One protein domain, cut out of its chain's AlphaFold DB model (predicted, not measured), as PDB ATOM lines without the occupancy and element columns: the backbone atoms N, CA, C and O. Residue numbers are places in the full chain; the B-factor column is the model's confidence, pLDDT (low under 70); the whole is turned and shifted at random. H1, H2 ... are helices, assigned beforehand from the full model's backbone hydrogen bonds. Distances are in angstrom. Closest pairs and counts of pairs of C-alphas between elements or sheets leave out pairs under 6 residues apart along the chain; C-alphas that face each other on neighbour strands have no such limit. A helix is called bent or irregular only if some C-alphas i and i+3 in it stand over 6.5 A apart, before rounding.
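This is residues 253 to 350 of the 366 residues of the protein "HNHc domain-containing protein" of Vibrio genomosp. F6 (UniProt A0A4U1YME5). Three helices, H1, H2 and H3, stand side by side as an up-and-down bundle, each running against the one before it, with their centres in a triangle. H4 crosses H2 and H3 on the side away from H1, and H3 has a sharp kink near residue 306. The printed part has 98 residues, with four named helices in the order H1, H2, H3, H4 and no named strand; the class is all helix. The whole is compact, with a radius of gyration of the C-alphas of 12.5 A and spans of 34 by 28 by 22 A.

H1, residues 253 to 271, and H2, residues 277 to 289, form a helical hairpin at a shallow tilt of 22 degrees; they touch, with residues 259 to 266 of H1 alone, closest at the C-alphas of Ile 262 and Tyr 283, 6.2 A. H3, residues 299 to 320, touches H1 and runs the same way at a shallow tilt of 15 degrees; the closest C-alphas, of Ile 259 and Gly 306, are 6.4 A apart. H2 and H3, a helical hairpin, only just touch, with 3 pairs of C-alphas within 8 A, closest at Trp 280 and Ile 317, 7.2 A. H4, residues 335 to 349, touches H2, opposite ways at a steep tilt of 43 degrees; the closest C-alphas, of Ala 281 and Ser 346, are 4.5 A apart. H4 also touches H3, with residues 307 to 314 of H3 alone, at a steep tilt of 56 degrees; the C-alphas of His 314 and Leu 342 are closest, 6.7 A. H1 and H4 are apart. Every O i to N i+4 pair is within hydrogen-bond range in H1, H2 and H4, and 13 of 18 are in H3.

H1 begins at C-alpha 253, (119.974, 143.172, 159.443), and is 26.6 A long. H2 is 18.3 A long. H3, 28.5 A, is irregular: C-alphas 305 and 308 are 8.1 A apart. H4, 21.0 A, ends at C-alpha 349, (131.137, 164.856, 143.902).

The C-alphas farthest apart, of Tyr 253 and Val 323, are 36.4 A from each other. The link from H3 to H4, residues 321 to 334, is long. The printed part has no cut, and no printed residue is under 70 in pLDDT.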
ATOM      1  N   TYR A 253     121.227 142.693 160.018       97.38
ATOM      2  CA  TYR A 253     119.974 143.172 159.443       97.38
ATOM      3  C   TYR A 253     120.100 144.634 159.010       97.38
ATOM      4  O   TYR A 253     119.852 144.912 157.840       97.38
ATOM      5  N   ARG A 254     120.587 145.516 159.890       96.50
ATOM      6  CA  ARG A 254     120.808 146.940 159.606       96.50
ATOM      7  C   ARG A 254     121.641 147.141 158.341       96.50
ATOM      8  O   ARG A 254     121.157 147.750 157.397       96.50
ATOM      9  N   ILE A 255     122.829 146.531 158.270       96.12
ATOM     10  CA  ILE A 255     123.702 146.594 157.082       96.12
ATOM     11  C   ILE A 255     122.969 146.083 155.832       96.12
ATOM     12  O   ILE A 255     123.032 146.698 154.772       96.12
ATOM     13  N   SER A 256     122.264 144.952 155.941       95.88
ATOM     14  CA  SER A 256     121.550 144.370 154.801       95.88
ATOM     15  C   SER A 256     120.379 145.226 154.321       95.88
ATOM     16  O   SER A 256     120.106 145.257 153.124       95.88
ATOM     17  N   SER A 257     119.696 145.911 155.241       95.94
ATOM     18  CA  SER A 257     118.621 146.841 154.917       95.94
ATOM     19  C   SER A 257     119.204 148.047 154.206       95.94
ATOM     20  O   SER A 257     118.849 148.286 153.065       95.94
ATOM     21  N   SER A 258     120.214 148.702 154.782       95.56
ATOM     22  CA  SER A 258     120.817 149.890 154.178       95.56
ATOM     23  C   SER A 258     121.377 149.632 152.775       95.56
ATOM     24  O   SER A 258     121.163 150.428 151.870       95.56
ATOM     25  N   ILE A 259     122.029 148.485 152.540       95.31
ATOM     26  CA  ILE A 259     122.496 148.114 151.191       95.31
ATOM     27  C   ILE A 259     121.318 147.888 150.226       95.31
ATOM     28  O   ILE A 259     121.404 148.249 149.053       95.31
ATOM     29  N   LYS A 260     120.217 147.285 150.692       95.38
ATOM     30  CA  LYS A 260     118.996 147.142 149.885       95.38
ATOM     31  C   LYS A 260     118.354 148.489 149.589       95.38
ATOM     32  O   LYS A 260     117.817 148.650 148.503       95.38
ATOM     33  N   ASP A 261     118.404 149.426 150.522       95.81
ATOM     34  CA  ASP A 261     117.815 150.753 150.372       95.81
ATOM     35  C   ASP A 261     118.557 151.533 149.285       95.81
ATOM     36  O   ASP A 261     117.915 152.051 148.377       95.81
ATOM     37  N   ILE A 262     119.895 151.463 149.263       95.75
ATOM     38  CA  ILE A 262     120.710 151.985 148.152       95.75
ATOM     39  C   ILE A 262     120.279 151.353 146.823       95.75
ATOM     40  O   ILE A 262     120.059 152.061 145.846       95.75
ATOM     41  N   ALA A 263     120.118 150.025 146.773       95.62
ATOM     42  CA  ALA A 263     119.684 149.350 145.549       95.62
ATOM     43  C   ALA A 263     118.280 149.784 145.093       95.62
ATOM     44  O   ALA A 263     118.046 149.922 143.896       95.62
ATOM     45  N   ARG A 264     117.347 149.992 146.031       95.81
ATOM     46  CA  ARG A 264     115.985 150.461 145.732       95.81
ATOM     47  C   ARG A 264     115.998 151.889 145.200       95.81
ATOM     48  O   ARG A 264     115.367 152.132 144.179       95.81
ATOM     49  N   ASN A 265     116.744 152.784 145.839       94.25
ATOM     50  CA  ASN A 265     116.853 154.179 145.420       94.25
ATOM     51  C   ASN A 265     117.518 154.290 144.043       94.25
ATOM     52  O   ASN A 265     116.999 154.971 143.168       94.25
ATOM     53  N   LEU A 266     118.570 153.502 143.797       93.44
ATOM     54  CA  LEU A 266     119.204 153.395 142.481       93.44
ATOM     55  C   LEU A 266     118.212 152.964 141.386       93.44
ATOM     56  O   LEU A 266     118.256 153.471 140.270       93.44
ATOM     57  N   VAL A 267     117.322 152.008 141.673       93.88
ATOM     58  CA  VAL A 267     116.286 151.576 140.716       93.88
ATOM     59  C   VAL A 267     115.213 152.650 140.531       93.88
ATOM     60  O   VAL A 267     114.775 152.866 139.402       93.88
ATOM     61  N   ALA A 268     114.800 153.318 141.610       94.06
ATOM     62  CA  ALA A 268     113.809 154.387 141.561       94.06
ATOM     63  C   ALA A 268     114.298 155.555 140.693       94.06
ATOM     64  O   ALA A 268     113.620 155.892 139.727       94.06
ATOM     65  N   ASP A 269     115.506 156.061 140.951       93.69
ATOM     66  CA  ASP A 269     116.109 157.156 140.182       93.69
ATOM     67  C   ASP A 269     116.303 156.797 138.712       93.69
ATOM     68  O   ASP A 269     116.045 157.600 137.823       93.69
ATOM     69  N   ARG A 270     116.681 155.551 138.417       90.75
ATOM     70  CA  ARG A 270     116.743 155.082 137.028       90.75
ATOM     71  C   ARG A 270     115.380 155.078 136.349       90.75
ATOM     72  O   ARG A 270     115.290 155.383 135.168       90.75
ATOM     73  N   THR A 271     114.335 154.692 137.073       93.25
ATOM     74  CA  THR A 271     112.976 154.611 136.520       93.25
ATOM     75  C   THR A 271     112.397 156.005 136.280       93.25
ATOM     76  O   THR A 271     111.659 156.198 135.319       93.25
ATOM     77  N   SER A 272     112.764 156.982 137.111       92.94
ATOM     78  CA  SER A 272     112.375 158.387 136.957       92.94
ATOM     79  C   SER A 272     113.331 159.212 136.087       92.94
ATOM     80  O   SER A 272     113.095 160.404 135.917       92.94
ATOM     81  N   ASN A 273     114.387 158.609 135.521       89.81
ATOM     82  CA  ASN A 273     115.474 159.306 134.816       89.81
ATOM     83  C   ASN A 273     116.132 160.430 135.643       89.81
ATOM     84  O   ASN A 273     116.569 161.446 135.105       89.81
ATOM     85  N   ASN A 274     116.218 160.246 136.958       88.81
ATOM     86  CA  ASN A 274     116.910 161.151 137.859       88.81
ATOM     87  C   ASN A 274     118.423 160.863 137.860       88.81
ATOM     88  O   ASN A 274     118.910 159.940 138.521       88.81
ATOM     89  N   TYR A 275     119.175 161.673 137.115       90.19
ATOM     90  CA  TYR A 275     120.635 161.584 136.995       90.19
ATOM     91  C   TYR A 275     121.343 162.758 137.676       90.19
ATOM     92  O   TYR A 275     122.303 163.309 137.150       90.19
ATOM     93  N   ARG A 276     120.882 163.152 138.867       93.19
ATOM     94  CA  ARG A 276     121.573 164.161 139.677       93.19
ATOM     95  C   ARG A 276     122.905 163.610 140.191       93.19
ATOM     96  O   ARG A 276     122.940 162.604 140.904       93.19
ATOM     97  N   LEU A 277     124.001 164.288 139.846       95.06
ATOM     98  CA  LEU A 277     125.364 163.868 140.181       95.06
ATOM     99  C   LEU A 277     125.548 163.654 141.692       95.06
ATOM    100  O   LEU A 277     126.050 162.605 142.099       95.06
ATOM    101  N   ASN A 278     125.062 164.591 142.518       94.38
ATOM    102  CA  ASN A 278     125.173 164.503 143.978       94.38
ATOM    103  C   ASN A 278     124.475 163.256 144.542       94.38
ATOM    104  O   ASN A 278     125.034 162.552 145.380       94.38
ATOM    105  N   SER A 279     123.281 162.917 144.041       94.06
ATOM    106  CA  SER A 279     122.524 161.747 144.506       94.06
ATOM    107  C   SER A 279     123.276 160.443 144.222       94.06
ATOM    108  O   SER A 279     123.415 159.581 145.094       94.06
ATOM    109  N   TRP A 280     123.841 160.316 143.020       96.44
ATOM    110  CA  TRP A 280     124.614 159.141 142.615       96.44
ATOM    111  C   TRP A 280     125.973 159.049 143.318       96.44
ATOM    112  O   TRP A 280     126.390 157.954 143.714       96.44
ATOM    113  N   ALA A 281     126.632 160.186 143.550       97.12
ATOM    114  CA  ALA A 281     127.813 160.268 144.402       97.12
ATOM    115  C   ALA A 281     127.482 159.880 145.857       97.12
ATOM    116  O   ALA A 281     128.239 159.138 146.484       97.12
ATOM    117  N   GLY A 282     126.301 160.253 146.356       96.44
ATOM    118  CA  GLY A 282     125.775 159.833 147.655       96.44
ATOM    119  C   GLY A 282     125.520 158.328 147.742       96.44
ATOM    120  O   GLY A 282     125.847 157.698 148.752       96.44
ATOM    121  N   TYR A 283     125.013 157.694 146.678       96.88
ATOM    122  CA  TYR A 283     124.934 156.228 146.607       96.88
ATOM    123  C   TYR A 283     126.315 155.583 146.677       96.88
ATOM    124  O   TYR A 283     126.480 154.587 147.387       96.88
ATOM    125  N   ALA A 284     127.306 156.153 145.988       97.62
ATOM    126  CA  ALA A 284     128.683 155.676 146.022       97.62
ATOM    127  C   ALA A 284     129.310 155.819 147.422       97.62
ATOM    128  O   ALA A 284     129.848 154.826 147.919       97.62
ATOM    129  N   ALA A 285     129.145 156.967 148.093       96.56
ATOM    130  CA  ALA A 285     129.594 157.201 149.474       96.56
ATOM    131  C   ALA A 285     128.957 156.206 150.450       96.56
ATOM    132  O   ALA A 285     129.636 155.493 151.198       96.56
ATOM    133  N   ASN A 286     127.625 156.115 150.418       95.19
ATOM    134  CA  ASN A 286     126.878 155.235 151.302       95.19
ATOM    135  C   ASN A 286     127.275 153.776 151.080       95.19
ATOM    136  O   ASN A 286     127.498 153.047 152.046       95.19
ATOM    137  N   TYR A 287     127.416 153.349 149.823       96.81
ATOM    138  CA  TYR A 287     127.829 151.993 149.491       96.81
ATOM    139  C   TYR A 287     129.258 151.698 149.959       96.81
ATOM    140  O   TYR A 287     129.462 150.717 150.680       96.81
ATOM    141  N   SER A 288     130.237 152.525 149.579       96.56
ATOM    142  CA  SER A 288     131.665 152.299 149.845       96.56
ATOM    143  C   SER A 288     131.971 152.243 151.349       96.56
ATOM    144  O   SER A 288     132.784 151.416 151.784       96.56
ATOM    145  N   SER A 289     131.232 153.002 152.168       95.00
ATOM    146  CA  SER A 289     131.355 153.008 153.632       95.00
ATOM    147  C   SER A 289     131.208 151.614 154.275       95.00
ATOM    148  O   SER A 289     131.895 151.289 155.250       95.00
ATOM    149  N   TYR A 290     130.394 150.720 153.690       95.38
ATOM    150  CA  TYR A 290     130.200 149.347 154.183       95.38
ATOM    151  C   TYR A 290     131.358 148.396 153.861       95.38
ATOM    152  O   TYR A 290     131.386 147.270 154.381       95.38
ATOM    153  N   TYR A 291     132.302 148.829 153.022       94.25
ATOM    154  CA  TYR A 291     133.411 148.018 152.521       94.25
ATOM    155  C   TYR A 291     134.798 148.580 152.854       94.25
ATOM    156  O   TYR A 291     135.794 147.884 152.636       94.25
ATOM    157  N   SER A 292     134.886 149.776 153.451       89.56
ATOM    158  CA  SER A 292     136.157 150.326 153.937       89.56
ATOM    159  C   SER A 292     136.828 149.372 154.924       89.56
ATOM    160  O   SER A 292     136.258 148.993 155.951       89.56
ATOM    161  N   ARG A 293     138.070 148.963 154.660       85.12
ATOM    162  CA  ARG A 293     138.797 148.058 155.570       85.12
ATOM    163  C   ARG A 293     139.032 148.692 156.938       85.12
ATOM    164  O   ARG A 293     138.989 147.982 157.956       85.12
ATOM    165  N   GLU A 294     139.234 150.002 156.936       85.00
ATOM    166  CA  GLU A 294     139.633 150.805 158.082       85.00
ATOM    167  C   GLU A 294     138.466 151.183 158.973       85.00
ATOM    168  O   GLU A 294     138.634 151.139 160.185       85.00
ATOM    169  N   THR A 295     137.280 151.434 158.412       87.81
ATOM    170  CA  THR A 295     136.128 151.940 159.178       87.81
ATOM    171  C   THR A 295     134.936 150.982 159.201       87.81
ATOM    172  O   THR A 295     134.205 150.944 160.192       87.81
ATOM    173  N   SER A 296     134.777 150.085 158.222       91.19
ATOM    174  CA  SER A 296     133.604 149.198 158.194       91.19
ATOM    175  C   SER A 296     133.619 148.148 159.309       91.19
ATOM    176  O   SER A 296     134.662 147.585 159.685       91.19
ATOM    177  N   THR A 297     132.421 147.853 159.814       93.38
ATOM    178  CA  THR A 297     132.135 146.726 160.706       93.38
ATOM    179  C   THR A 297     131.572 145.567 159.891       93.38
ATOM    180  O   THR A 297     130.926 145.758 158.868       93.38
ATOM    181  N   MET A 298     131.816 144.335 160.330       93.69
ATOM    182  CA  MET A 298     131.314 143.117 159.689       93.69
ATOM    183  C   MET A 298     131.620 142.981 158.192       93.69
ATOM    184  O   MET A 298     130.900 142.269 157.506       93.69
ATOM    185  N   LEU A 299     132.732 143.535 157.709       91.25
ATOM    186  CA  LEU A 299     133.136 143.532 156.297       91.25
ATOM    187  C   LEU A 299     132.847 142.218 155.533       91.25
ATOM    188  O   LEU A 299     132.246 142.234 154.465       91.25
ATOM    189  N   GLY A 300     133.204 141.053 156.092       89.38
ATOM    190  CA  GLY A 300     132.927 139.752 155.453       89.38
ATOM    191  C   GLY A 300     131.436 139.432 155.230       89.38
ATOM    192  O   GLY A 300     131.104 138.692 154.313       89.38
ATOM    193  N   PHE A 301     130.535 139.987 156.046       94.50
ATOM    194  CA  PHE A 301     129.090 139.942 155.803       94.50
ATOM    195  C   PHE A 301     128.695 140.866 154.647       94.50
ATOM    196  O   PHE A 301     128.026 140.397 153.728       94.50
ATOM    197  N   SER A 302     129.159 142.123 154.649       93.19
ATOM    198  CA  SER A 302     128.900 143.089 153.569       93.19
ATOM    199  C   SER A 302     129.288 142.504 152.207       93.19
ATOM    200  O   SER A 302     128.472 142.471 151.288       93.19
ATOM    201  N   PHE A 303     130.479 141.896 152.116       89.00
ATOM    202  CA  PHE A 303     130.960 141.188 150.923       89.00
ATOM    203  C   PHE A 303     130.000 140.118 150.397       89.00
ATOM    204  O   PHE A 303     129.844 139.967 149.190       89.00
ATOM    205  N   LYS A 304     129.362 139.345 151.278       88.31
ATOM    206  CA  LYS A 304     128.431 138.284 150.873       88.31
ATOM    207  C   LYS A 304     127.095 138.825 150.372       88.31
ATOM    208  O   LYS A 304     126.411 138.116 149.640       88.31
ATOM    209  N   PHE A 305     126.708 140.024 150.799       87.75
ATOM    210  CA  PHE A 305     125.362 140.539 150.591       87.75
ATOM    211  C   PHE A 305     125.268 141.544 149.437       87.75
ATOM    212  O   PHE A 305     124.368 141.424 148.612       87.75
ATOM    213  N   GLY A 306     126.194 142.504 149.344       88.88
ATOM    214  CA  GLY A 306     126.082 143.623 148.400       88.88
ATOM    215  C   GLY A 306     127.119 143.653 147.279       88.88
ATOM    216  O   GLY A 306     127.192 144.650 146.570       88.88
ATOM    217  N   TYR A 307     127.908 142.591 147.085       92.75
ATOM    218  CA  TYR A 307     128.974 142.548 146.069       92.75
ATOM    219  C   TYR A 307     128.494 142.924 144.658       92.75
ATOM    220  O   TYR A 307     129.128 143.725 143.980       92.75
ATOM    221  N   LYS A 308     127.347 142.385 144.221       94.81
ATOM    222  CA  LYS A 308     126.813 142.651 142.873       94.81
ATOM    223  C   LYS A 308     126.396 144.109 142.680       94.81
ATOM    224  O   LYS A 308     126.585 144.648 141.598       94.81
ATOM    225  N   LEU A 309     125.862 144.734 143.732       95.88
ATOM    226  CA  LEU A 309     125.417 146.125 143.684       95.88
ATOM    227  C   LEU A 309     126.582 147.076 143.401       95.88
ATOM    228  O   LEU A 309     126.392 148.032 142.670       95.88
ATOM    229  N   GLY A 310     127.783 146.795 143.916       96.44
ATOM    230  CA  GLY A 310     128.952 147.645 143.682       96.44
ATOM    231  C   GLY A 310     129.352 147.703 142.213       96.44
ATOM    232  O   GLY A 310     129.592 148.785 141.695       96.44
ATOM    233  N   PHE A 311     129.363 146.558 141.524       97.06
ATOM    234  CA  PHE A 311     129.632 146.521 140.082       97.06
ATOM    235  C   PHE A 311     128.536 147.198 139.264       97.06
ATOM    236  O   PHE A 311     128.855 147.908 138.317       97.06
ATOM    237  N   GLU A 312     127.263 146.999 139.620       96.31
ATOM    238  CA  GLU A 312     126.163 147.684 138.930       96.31
ATOM    239  C   GLU A 312     126.262 149.199 139.129       96.31
ATOM    240  O   GLU A 312     126.209 149.940 138.156       96.31
ATOM    241  N   LEU A 313     126.469 149.666 140.363       97.00
ATOM    242  CA  LEU A 313     126.609 151.089 140.663       97.00
ATOM    243  C   LEU A 313     127.799 151.706 139.917       97.00
ATOM    244  O   LEU A 313     127.644 152.730 139.263       97.00
ATOM    245  N   HIS A 314     128.960 151.048 139.952       97.88
ATOM    246  CA  HIS A 314     130.167 151.465 139.228       97.88
ATOM    247  C   HIS A 314     129.928 151.584 137.725       97.88
ATOM    248  O   HIS A 314     130.189 152.636 137.143       97.88
ATOM    249  N   LYS A 315     129.351 150.543 137.117       96.81
ATOM    250  CA  LYS A 315     129.005 150.534 135.695       96.81
ATOM    251  C   LYS A 315     128.068 151.689 135.341       96.81
ATOM    252  O   LYS A 315     128.300 152.383 134.360       96.81
ATOM    253  N   ARG A 316     127.023 151.904 136.137       95.69
ATOM    254  CA  ARG A 316     126.013 152.927 135.853       95.69
ATOM    255  C   ARG A 316     126.536 154.345 136.023       95.69
ATOM    256  O   ARG A 316     126.192 155.196 135.217       95.69
ATOM    257  N   ILE A 317     127.393 154.595 137.014       97.19
ATOM    258  CA  ILE A 317     128.041 155.903 137.145       97.19
ATOM    259  C   ILE A 317     128.905 156.186 135.911       97.19
ATOM    260  O   ILE A 317     128.820 157.276 135.358       97.19
ATOM    261  N   LYS A 318     129.668 155.196 135.424       96.56
ATOM    262  CA  LYS A 318     130.444 155.346 134.182       96.56
ATOM    263  C   LYS A 318     129.575 155.668 132.964       96.56
ATOM    264  O   LYS A 318     129.982 156.465 132.131       96.56
ATOM    265  N   GLU A 319     128.416 155.021 132.846       94.62
ATOM    266  CA  GLU A 319     127.490 155.223 131.723       94.62
ATOM    267  C   GLU A 319     126.815 156.602 131.769       94.62
ATOM    268  O   GLU A 319     126.698 157.252 130.736       94.62
ATOM    269  N   ASN A 320     126.391 157.054 132.953       94.75
ATOM    270  CA  ASN A 320     125.574 158.262 133.096       94.75
ATOM    271  C   ASN A 320     126.399 159.545 133.293       94.75
ATOM    272  O   ASN A 320     125.917 160.623 132.970       94.75
ATOM    273  N   PHE A 321     127.626 159.434 133.811       96.12
ATOM    274  CA  PHE A 321     128.501 160.561 134.158       96.12
ATOM    275  C   PHE A 321     129.878 160.376 133.516       96.12
ATOM    276  O   PHE A 321     130.898 160.240 134.194       96.12
ATOM    277  N   MET A 322     129.917 160.255 132.186       95.31
ATOM    278  CA  MET A 322     131.142 159.908 131.451       95.31
ATOM    279  C   MET A 322     132.285 160.904 131.689       95.31
ATOM    280  O   MET A 322     133.442 160.493 131.732       95.31
ATOM    281  N   VAL A 323     131.972 162.193 131.857       96.19
ATOM    282  CA  VAL A 323     132.971 163.250 132.068       96.19
ATOM    283  C   VAL A 323     133.519 163.189 133.494       96.19
ATOM    284  O   VAL A 323     134.729 163.130 133.689       96.19
ATOM    285  N   GLU A 324     132.638 163.129 134.490       97.31
ATOM    286  CA  GLU A 324     132.976 163.138 135.916       97.31
ATOM    287  C   GLU A 324     133.631 161.830 136.366       97.31
ATOM    288  O   GLU A 324     134.497 161.814 137.240       97.31
ATOM    289  N   SER A 325     133.235 160.711 135.759       95.94
ATOM    290  CA  SER A 325     133.824 159.398 136.028       95.94
ATOM    291  C   SER A 325     135.178 159.190 135.346       95.94
ATOM    292  O   SER A 325     135.915 158.271 135.733       95.94
ATOM    293  N   ASN A 326     135.531 160.024 134.360       95.81
ATOM    294  CA  ASN A 326     136.767 159.884 133.604       95.81
ATOM    295  C   ASN A 326     137.996 160.035 134.513       95.81
ATOM    296  O   ASN A 326     138.072 160.912 135.370       95.81
ATOM    297  N   GLY A 327     138.971 159.143 134.350       92.81
ATOM    298  CA  GLY A 327     140.168 159.092 135.194       92.81
ATOM    299  C   GLY A 327     139.946 158.570 136.623       92.81
ATOM    300  O   GLY A 327     140.927 158.238 137.284       92.81
ATOM    301  N   ILE A 328     138.698 158.422 137.089       96.56
ATOM    302  CA  ILE A 328     138.370 157.860 138.412       96.56
ATOM    303  C   ILE A 328     137.942 156.393 138.281       96.56
ATOM    304  O   ILE A 328     138.521 155.501 138.906       96.56
ATOM    305  N   LEU A 329     136.931 156.124 137.450       97.25
ATOM    306  CA  LEU A 329     136.306 154.809 137.313       97.25
ATOM    307  C   LEU A 329     136.869 154.073 136.088       97.25
ATOM    308  O   LEU A 329     136.488 154.316 134.945       97.25
ATOM    309  N   THR A 330     137.761 153.111 136.326       95.69
ATOM    310  CA  THR A 330     138.377 152.295 135.263       95.69
ATOM    311  C   THR A 330     137.698 150.938 135.144       95.69
ATOM    312  O   THR A 330     137.104 150.447 136.103       95.69
ATOM    313  N   ASP A 331     137.829 150.272 133.996       93.81
ATOM    314  CA  ASP A 331     137.392 148.878 133.892       93.81
ATOM    315  C   ASP A 331     138.221 147.988 134.817       93.81
ATOM    316  O   ASP A 331     139.455 148.003 134.819       93.81
ATOM    317  N   THR A 332     137.533 147.241 135.674       94.75
ATOM    318  CA  THR A 332     138.176 146.320 136.601       94.75
ATOM    319  C   THR A 332     137.209 145.226 137.030       94.75
ATOM    320  O   THR A 332     136.032 145.464 137.282       94.75
ATOM    321  N   CYS A 333     137.724 144.005 137.162       92.94
ATOM    322  CA  CYS A 333     137.011 142.891 137.783       92.94
ATOM    323  C   CYS A 333     137.329 142.760 139.286       92.94
ATOM    324  O   CYS A 333     136.754 141.919 139.983       92.94
ATOM    325  N   ASN A 334     138.252 143.577 139.810       94.88
ATOM    326  CA  ASN A 334     138.623 143.548 141.216       94.88
ATOM    327  C   ASN A 334     137.631 144.375 142.033       94.88
ATOM    328  O   ASN A 334     137.651 145.601 142.020       94.88
ATOM    329  N   PHE A 335     136.805 143.690 142.817       93.50
ATOM    330  CA  PHE A 335     135.785 144.339 143.635       93.50
ATOM    331  C   PHE A 335     136.331 145.361 144.638       93.50
ATOM    332  O   PHE A 335     135.682 146.368 144.890       93.50
ATOM    333  N   MET A 336     137.516 145.137 145.214       92.81
ATOM    334  CA  MET A 336     138.083 146.133 146.130       92.81
ATOM    335  C   MET A 336     138.481 147.409 145.400       92.81
ATOM    336  O   MET A 336     138.313 148.484 145.961       92.81
ATOM    337  N   ARG A 337     138.938 147.288 144.150       95.62
ATOM    338  CA  ARG A 337     139.222 148.441 143.298       95.62
ATOM    339  C   ARG A 337     137.936 149.162 142.891       95.62
ATOM    340  O   ARG A 337     137.918 150.380 142.879       95.62
ATOM    341  N   VAL A 338     136.842 148.432 142.654       96.75
ATOM    342  CA  VAL A 338     135.512 149.040 142.462       96.75
ATOM    343  C   VAL A 338     135.100 149.873 143.676       96.75
ATOM    344  O   VAL A 338     134.718 151.025 143.521       96.75
ATOM    345  N   VAL A 339     135.199 149.314 144.886       96.25
ATOM    346  CA  VAL A 339     134.865 150.029 146.132       96.25
ATOM    347  C   VAL A 339     135.720 151.286 146.309       96.25
ATOM    348  O   VAL A 339     135.189 152.326 146.680       96.25
ATOM    349  N   GLU A 340     137.024 151.189 146.049       96.69
ATOM    350  CA  GLU A 340     137.963 152.314 146.128       96.69
ATOM    351  C   GLU A 340     137.593 153.426 145.141       96.69
ATOM    352  O   GLU A 340     137.462 154.578 145.540       96.69
ATOM    353  N   GLN A 341     137.327 153.085 143.878       97.75
ATOM    354  CA  GLN A 341     136.939 154.074 142.872       97.75
ATOM    355  C   GLN A 341     135.581 154.719 143.169       97.75
ATOM    356  O   GLN A 341     135.413 155.909 142.926       97.75
ATOM    357  N   LEU A 342     134.626 153.969 143.730       97.88
ATOM    358  CA  LEU A 342     133.362 154.533 144.214       97.88
ATOM    359  C   LEU A 342     133.582 155.503 145.386       97.88
ATOM    360  O   LEU A 342     132.920 156.534 145.436       97.88
ATOM    361  N   SER A 343     134.518 155.205 146.298       97.44
ATOM    362  CA  SER A 343     134.908 156.134 147.372       97.44
ATOM    363  C   SER A 343     135.473 157.429 146.795       97.44
ATOM    364  O   SER A 343     134.940 158.494 147.084       97.44
ATOM    365  N   LEU A 344     136.464 157.331 145.902       97.62
ATOM    366  CA  LEU A 344     137.104 158.488 145.263       97.62
ATOM    367  C   LEU A 344     136.111 159.340 144.466       97.62
ATOM    368  O   LEU A 344     136.150 160.565 144.535       97.62
ATOM    369  N   PHE A 345     135.202 158.699 143.726       98.25
ATOM    370  CA  PHE A 345     134.133 159.404 143.022       98.25
ATOM    371  C   PHE A 345     133.253 160.179 144.007       98.25
ATOM    372  O   PHE A 345     132.978 161.358 143.800       98.25
ATOM    373  N   SER A 346     132.853 159.541 145.109       97.50
ATOM    374  CA  SER A 346     132.019 160.195 146.112       97.50
ATOM    375  C   SER A 346     132.731 161.330 146.848       97.50
ATOM    376  O   SER A 346     132.131 162.371 147.053       97.50
ATOM    377  N   GLU A 347     134.017 161.191 147.166       96.50
ATOM    378  CA  GLU A 347     134.804 162.246 147.823       96.50
ATOM    379  C   GLU A 347     134.881 163.528 146.986       96.50
ATOM    380  O   GLU A 347     135.011 164.615 147.542       96.50
ATOM    381  N   ARG A 348     134.792 163.410 145.657       96.94
ATOM    382  CA  ARG A 348     134.857 164.549 144.742       96.94
ATOM    383  C   ARG A 348     133.503 165.203 144.469       96.94
ATOM    384  O   ARG A 348     133.469 166.403 144.220       96.94
ATOM    385  N   TYR A 349     132.425 164.422 144.457       96.56
ATOM    386  CA  TYR A 349     131.137 164.856 143.902       96.56
ATOM    387  C   TYR A 349     129.949 164.738 144.859       96.56
ATOM    388  O   TYR A 349     128.845 165.126 144.488       96.56
ATOM    389  N   TYR A 350     130.146 164.183 146.057       96.19
ATOM    390  CA  TYR A 350     129.111 164.133 147.081       96.19
ATOM    391  C   TYR A 350     129.283 165.284 148.071       96.19
ATOM    392  O   TYR A 350     130.275 165.335 148.797       96.19
TER     393      TYR A 350